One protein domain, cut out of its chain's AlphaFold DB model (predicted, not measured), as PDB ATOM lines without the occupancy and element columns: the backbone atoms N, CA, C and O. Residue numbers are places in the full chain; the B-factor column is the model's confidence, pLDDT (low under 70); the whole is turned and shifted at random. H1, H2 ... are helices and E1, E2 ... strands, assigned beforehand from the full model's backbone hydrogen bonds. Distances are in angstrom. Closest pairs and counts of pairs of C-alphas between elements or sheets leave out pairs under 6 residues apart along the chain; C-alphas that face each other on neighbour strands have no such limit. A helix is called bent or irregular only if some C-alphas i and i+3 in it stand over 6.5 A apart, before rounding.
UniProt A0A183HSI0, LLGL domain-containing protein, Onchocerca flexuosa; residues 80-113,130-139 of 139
ATOM      1  N   HIS A  80     361.070 379.166 324.481       74.62
ATOM      2  CA  HIS A  80     360.644 380.542 324.246       74.62
ATOM      3  C   HIS A  80     361.408 381.250 323.115       74.62
ATOM      4  O   HIS A  80     361.187 382.448 322.931       74.62
ATOM      5  N   GLU A  81     362.213 380.532 322.308       75.69
ATOM      6  CA  GLU A  81     362.810 381.069 321.062       75.69
ATOM      7  C   GLU A  81     361.725 381.742 320.195       75.69
ATOM      8  O   GLU A  81     361.937 382.788 319.583       75.69
ATOM      9  N   SER A  82     360.512 381.178 320.224       83.31
ATOM     10  CA  SER A  82     359.273 381.836 319.810       83.31
ATOM     11  C   SER A  82     358.333 382.005 321.004       83.31
ATOM     12  O   SER A  82     358.300 381.176 321.916       83.31
ATOM     13  N   GLN A  83     357.504 383.054 320.989       86.75
ATOM     14  CA  GLN A  83     356.470 383.216 322.008       86.75
ATOM     15  C   GLN A  83     355.490 382.036 321.954       86.75
ATOM     16  O   GLN A  83     354.683 381.946 321.034       86.75
ATOM     17  N   VAL A  84     355.508 381.192 322.987       90.69
ATOM     18  CA  VAL A  84     354.543 380.098 323.151       90.69
ATOM     19  C   VAL A  84     353.140 380.674 323.342       90.69
ATOM     20  O   VAL A  84     352.883 381.457 324.259       90.69
ATOM     21  N   ARG A  85     352.222 380.282 322.464       93.94
ATOM     22  CA  ARG A  85     350.803 380.651 322.461       93.94
ATOM     23  C   ARG A  85     349.936 379.518 322.980       93.94
ATOM     24  O   ARG A  85     348.941 379.782 323.654       93.94
ATOM     25  N   CYS A  86     350.297 378.275 322.676       92.75
ATOM     26  CA  CYS A  86     349.589 377.098 323.156       92.75
ATOM     27  C   CYS A  86     350.543 375.951 323.495       92.75
ATOM     28  O   CYS A  86     351.669 375.869 323.004       92.75
ATOM     29  N   ILE A  87     350.065 375.065 324.366       94.00
ATOM     30  CA  ILE A  87     350.774 373.862 324.788       94.00
ATOM     31  C   ILE A  87     349.787 372.699 324.717       94.00
ATOM     32  O   ILE A  87     348.704 372.768 325.298       94.00
ATOM     33  N   CYS A  88     350.173 371.633 324.023       95.06
ATOM     34  CA  CYS A  88     349.413 370.393 323.934       95.06
ATOM     35  C   CYS A  88     350.253 369.247 324.499       95.06
ATOM     36  O   CYS A  88     351.390 369.047 324.080       95.06
ATOM     37  N   TYR A  89     349.681 368.484 325.427       94.75
ATOM     38  CA  TYR A  89     350.323 367.317 326.025       94.75
ATOM     39  C   TYR A  89     349.605 366.038 325.593       94.75
ATOM     40  O   TYR A  89     348.375 365.967 325.626       94.75
ATOM     41  N   PHE A  90     350.387 365.031 325.215       93.81
ATOM     42  CA  PHE A  90     349.916 363.710 324.823       93.81
ATOM     43  C   PHE A  90     350.631 362.645 325.657       93.81
ATOM     44  O   PHE A  90     351.858 362.574 325.668       93.81
ATOM     45  N   SER A  91     349.854 361.798 326.325       93.25
ATOM     46  CA  SER A  91     350.336 360.607 327.030       93.25
ATOM     47  C   SER A  91     350.156 359.350 326.176       93.25
ATOM     48  O   SER A  91     349.260 359.303 325.330       93.25
ATOM     49  N   ASN A  92     350.911 358.289 326.474       91.00
ATOM     50  CA  ASN A  92     350.804 356.970 325.830       91.00
ATOM     51  C   ASN A  92     351.025 357.012 324.309       91.00
ATOM     52  O   ASN A  92     350.337 356.330 323.549       91.00
ATOM     53  N   CYS A  93     351.976 357.827 323.855       93.00
ATOM     54  CA  CYS A  93     352.276 357.972 322.438       93.00
ATOM     55  C   CYS A  93     352.828 356.661 321.839       93.00
ATOM     56  O   CYS A  93     353.692 356.024 322.448       93.00
ATOM     57  N   PRO A  94     352.386 356.261 320.634       93.56
ATOM     58  CA  PRO A  94     352.965 355.120 319.931       93.56
ATOM     59  C   PRO A  94     354.471 355.305 319.663       93.56
ATOM     60  O   PRO A  94     354.914 356.376 319.239       93.56
ATOM     61  N   LEU A  95     355.270 354.260 319.911       91.38
ATOM     62  CA  LEU A  95     356.732 354.298 319.741       91.38
ATOM     63  C   LEU A  95     357.157 354.523 318.285       91.38
ATOM     64  O   LEU A  95     358.162 355.179 318.026       91.38
ATOM     65  N   ASP A  96     356.397 353.983 317.338       94.62
ATOM     66  CA  ASP A  96     356.593 354.175 315.904       94.62
ATOM     67  C   ASP A  96     356.375 355.636 315.492       94.62
ATOM     68  O   ASP A  96     357.180 356.178 314.735       94.62
ATOM     69  N   LEU A  97     355.355 356.300 316.046       93.88
ATOM     70  CA  LEU A  97     355.124 357.731 315.845       93.88
ATOM     71  C   LEU A  97     356.298 358.561 316.371       93.88
ATOM     72  O   LEU A  97     356.823 359.409 315.649       93.88
ATOM     73  N   LEU A  98     356.737 358.311 317.608       93.00
ATOM     74  CA  LEU A  98     357.868 359.038 318.190       93.00
ATOM     75  C   LEU A  98     359.171 358.778 317.430       93.00
ATOM     76  O   LEU A  98     359.923 359.714 317.164       93.00
ATOM     77  N   GLY A  99     359.412 357.533 317.016       91.81
ATOM     78  CA  GLY A  99     360.553 357.169 316.181       91.81
ATOM     79  C   GLY A  99     360.525 357.870 314.821       91.81
ATOM     80  O   GLY A  99     361.548 358.393 314.377       91.81
ATOM     81  N   ALA A 100     359.357 357.948 314.178       94.94
ATOM     82  CA  ALA A 100     359.187 358.667 312.919       94.94
ATOM     83  C   ALA A 100     359.445 360.174 313.084       94.94
ATOM     84  O   ALA A 100     360.178 360.755 312.281       94.94
ATOM     85  N   LEU A 101     358.913 360.798 314.142       93.25
ATOM     86  CA  LEU A 101     359.164 362.208 314.460       93.25
ATOM     87  C   LEU A 101     360.650 362.471 314.723       93.25
ATOM     88  O   LEU A 101     361.212 363.406 314.155       93.25
ATOM     89  N   ALA A 102     361.309 361.621 315.512       89.50
ATOM     90  CA  ALA A 102     362.741 361.727 315.779       89.50
ATOM     91  C   ALA A 102     363.578 361.600 314.494       89.50
ATOM     92  O   ALA A 102     364.536 362.350 314.302       89.50
ATOM     93  N   LEU A 103     363.196 360.700 313.585       91.31
ATOM     94  CA  LEU A 103     363.881 360.483 312.309       91.31
ATOM     95  C   LEU A 103     363.687 361.636 311.317       91.31
ATOM     96  O   LEU A 103     364.595 361.946 310.547       91.31
ATOM     97  N   VAL A 104     362.514 362.268 311.292       92.50
ATOM     98  CA  VAL A 104     362.302 363.477 310.481       92.50
ATOM     99  C   VAL A 104     363.043 364.658 311.105       92.50
ATOM    100  O   VAL A 104     363.758 365.371 310.402       92.50
ATOM    101  N   GLY A 105     362.949 364.814 312.428       87.38
ATOM    102  CA  GLY A 105     363.639 365.857 313.180       87.38
ATOM    103  C   GLY A 105     365.155 365.798 313.005       87.38
ATOM    104  O   GLY A 105     365.770 366.835 312.772       87.38
ATOM    105  N   SER A 106     365.757 364.600 313.010       83.56
ATOM    106  CA  SER A 106     367.202 364.414 312.794       83.56
ATOM    107  C   SER A 106     367.686 364.977 311.451       83.56
ATOM    108  O   SER A 106     368.792 365.504 311.370       83.56
ATOM    109  N   LYS A 107     366.843 364.945 310.410       85.19
ATOM    110  CA  LYS A 107     367.149 365.509 309.082       85.19
ATOM    111  C   LYS A 107     366.999 367.029 309.021       85.19
ATOM    112  O   LYS A 107     367.633 367.659 308.178       85.19
ATOM    113  N   GLN A 108     366.141 367.604 309.865       82.50
ATOM    114  CA  GLN A 108     365.917 369.050 309.948       82.50
ATOM    115  C   GLN A 108     366.961 369.756 310.819       82.50
ATOM    116  O   GLN A 108     367.118 370.974 310.711       82.50
ATOM    117  N   ARG A 109     367.669 369.019 311.685       75.38
ATOM    118  CA  ARG A 109     368.650 369.609 312.602       75.38
ATOM    119  C   ARG A 109     369.642 370.487 311.846       75.38
ATOM    120  O   ARG A 109     370.129 370.120 310.774       75.38
ATOM    121  N   ARG A 110     369.862 371.697 312.380       65.44
ATOM    122  CA  ARG A 110     370.632 372.752 311.709       65.44
ATOM    123  C   ARG A 110     372.016 372.198 311.354       65.44
ATOM    124  O   ARG A 110     372.712 371.649 312.202       65.44
ATOM    125  N   LYS A 111     372.419 372.346 310.091       69.06
ATOM    126  CA  LYS A 111     373.797 372.064 309.666       69.06
ATOM    127  C   LYS A 111     374.716 373.081 310.353       69.06
ATOM    128  O   LYS A 111     374.412 374.268 310.304       69.06
ATOM    129  N   GLY A 112     375.810 372.628 310.969       80.25
ATOM    130  CA  GLY A 112     376.797 373.513 311.611       80.25
ATOM    131  C   GLY A 112     377.090 373.246 313.092       80.25
ATOM    132  O   GLY A 112     377.865 373.997 313.675       80.25
ATOM    133  N   PHE A 113     376.513 372.201 313.696       89.25
ATOM    134  CA  PHE A 113     376.968 371.700 314.998       89.25
ATOM    135  C   PHE A 113     378.255 370.871 314.865       89.25
ATOM    136  O   PHE A 113     378.605 370.407 313.779       89.25
ATOM    137  N   MET A 130     359.735 355.162 332.446       58.25
ATOM    138  CA  MET A 130     358.588 355.891 331.940       58.25
ATOM    139  C   MET A 130     357.624 354.809 331.484       58.25
ATOM    140  O   MET A 130     357.831 354.179 330.450       58.25
ATOM    141  N   GLY A 131     356.620 354.521 332.317       66.62
ATOM    142  CA  GLY A 131     355.636 353.476 332.029       66.62
ATOM    143  C   GLY A 131     354.937 353.700 330.688       66.62
ATOM    144  O   GLY A 131     354.429 352.751 330.100       66.62
ATOM    145  N   HIS A 132     354.963 354.940 330.189       76.75
ATOM    146  CA  HIS A 132     354.397 355.339 328.919       76.75
ATOM    147  C   HIS A 132     355.232 356.441 328.267       76.75
ATOM    148  O   HIS A 132     355.905 357.213 328.945       76.75
ATOM    149  N   GLN A 133     355.184 356.500 326.941       88.44
ATOM    150  CA  GLN A 133     355.837 357.542 326.158       88.44
ATOM    151  C   GLN A 133     354.960 358.795 326.094       88.44
ATOM    152  O   GLN A 133     353.741 358.685 325.957       88.44
ATOM    153  N   GLU A 134     355.572 359.972 326.154       90.75
ATOM    154  CA  GLU A 134     354.868 361.252 326.251       90.75
ATOM    155  C   GLU A 134     355.395 362.245 325.214       90.75
ATOM    156  O   GLU A 134     356.553 362.176 324.799       90.75
ATOM    157  N   LEU A 135     354.542 363.178 324.796       91.75
ATOM    158  CA  LEU A 135     354.881 364.221 323.837       91.75
ATOM    159  C   LEU A 135     354.287 365.561 324.277       91.75
ATOM    160  O   LEU A 135     353.087 365.666 324.534       91.75
ATOM    161  N   LEU A 136     355.128 366.593 324.308       91.19
ATOM    162  CA  LEU A 136     354.728 367.983 324.510       91.19
ATOM    163  C   LEU A 136     354.907 368.745 323.195       91.19
ATOM    164  O   LEU A 136     355.994 368.740 322.623       91.19
ATOM    165  N   LEU A 137     353.850 369.401 322.722       91.88
ATOM    166  CA  LEU A 137     353.883 370.274 321.552       91.88
ATOM    167  C   LEU A 137     353.642 371.720 321.978       91.88
ATOM    168  O   LEU A 137     352.701 372.003 322.720       91.88
ATOM    169  N   THR A 138     354.469 372.625 321.470       91.38
ATOM    170  CA  THR A 138     354.357 374.074 321.668       91.38
ATOM    171  C   THR A 138     354.065 374.746 320.330       91.38
ATOM    172  O   THR A 138     354.687 374.389 319.327       91.38
ATOM    173  N   GLY A 139     353.139 375.705 320.312       91.25
ATOM    174  CA  GLY A 139     352.779 376.500 319.132       91.25
ATOM    175  C   GLY A 139     352.648 377.978 319.443       91.25
ATOM    176  O   GLY A 139     352.532 378.313 320.644       91.25
TER     177      GLY A 139
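This is residues 80 to 113 and 130 to 139 of the 139 residues of the protein "LLGL domain-containing protein" of Onchocerca flexuosa (UniProt A0A183HSI0). The printed part is an open V: one arm is a ribbon of two antiparallel strands, E1 and E2, side by side, and the other arm is the single helix H1, which starts from the corner after E1 and leads away from the ribbon. Residues 99 to 113, of which 99 to 108 belong to H1, stand free and stick out, and the space between the arms of the V is empty. The printed part has 44 residues, with two named strands and one named helix in the order E1, H1, E2 along the chain, and the sheet has the order E1 - E2. The class is mixed, helices and strands. The whole is loose, with a radius of gyration of the C-alphas of 12.9 A, and the C-alphas span 35 by 26 by 15 A along their three main axes.

E1, residues 87 to 91, and E2, residues 134 to 138, are antiparallel neighbours, with an angle of 169 degrees between their N-to-C directions. Among the C-alphas that face each other are those of Ile 87 and Thr 138, 4.8 A apart, and those of Ser 91 and Glu 134, 4.6 A apart. N 88 and O 137 are within hydrogen-bond range at 2.9 A, and so are N 135 and O 90 at 2.9 A. A tight link of 3 residues joins E1 to H1, residues 95 to 108. In H1, 9 of 10 O i to N i+4 pairs are within hydrogen-bond range. H1 is not bent.

The printed part begins at His 80, and residues 80 to 86 come before E1. E1 starts with C-alpha 87 at (350.774, 373.862, 324.788) and measures 13.5 A from first to last C-alpha. H1 has 14 residues, from C-alpha 95 at (356.732, 354.298, 319.741) to C-alpha 108, and measures 19.9 A. Residues 109 to 113 follow it up to the cut. After the cut, residues 130 to 133 come before E2, which measures 13.6 A and ends with C-alpha 138 at (354.357, 374.074, 321.668). Gly 139 is the chain's last residue.

The two C-alphas farthest apart are those of Gly 112 and Gly 131, at 35.6 A, while the first and last printed C-alphas, of His 80 and Gly 139, are 10.2 A apart. Residues 114 to 129 are not printed, and C-alphas 113 and 130 are 29.6 A apart across this cut, which lies in the link from H1 to E2. The mean pLDDT of the printed part is 87.0; residues 110 to 111 and 130 to 131 are under 70, where the model's confidence is low.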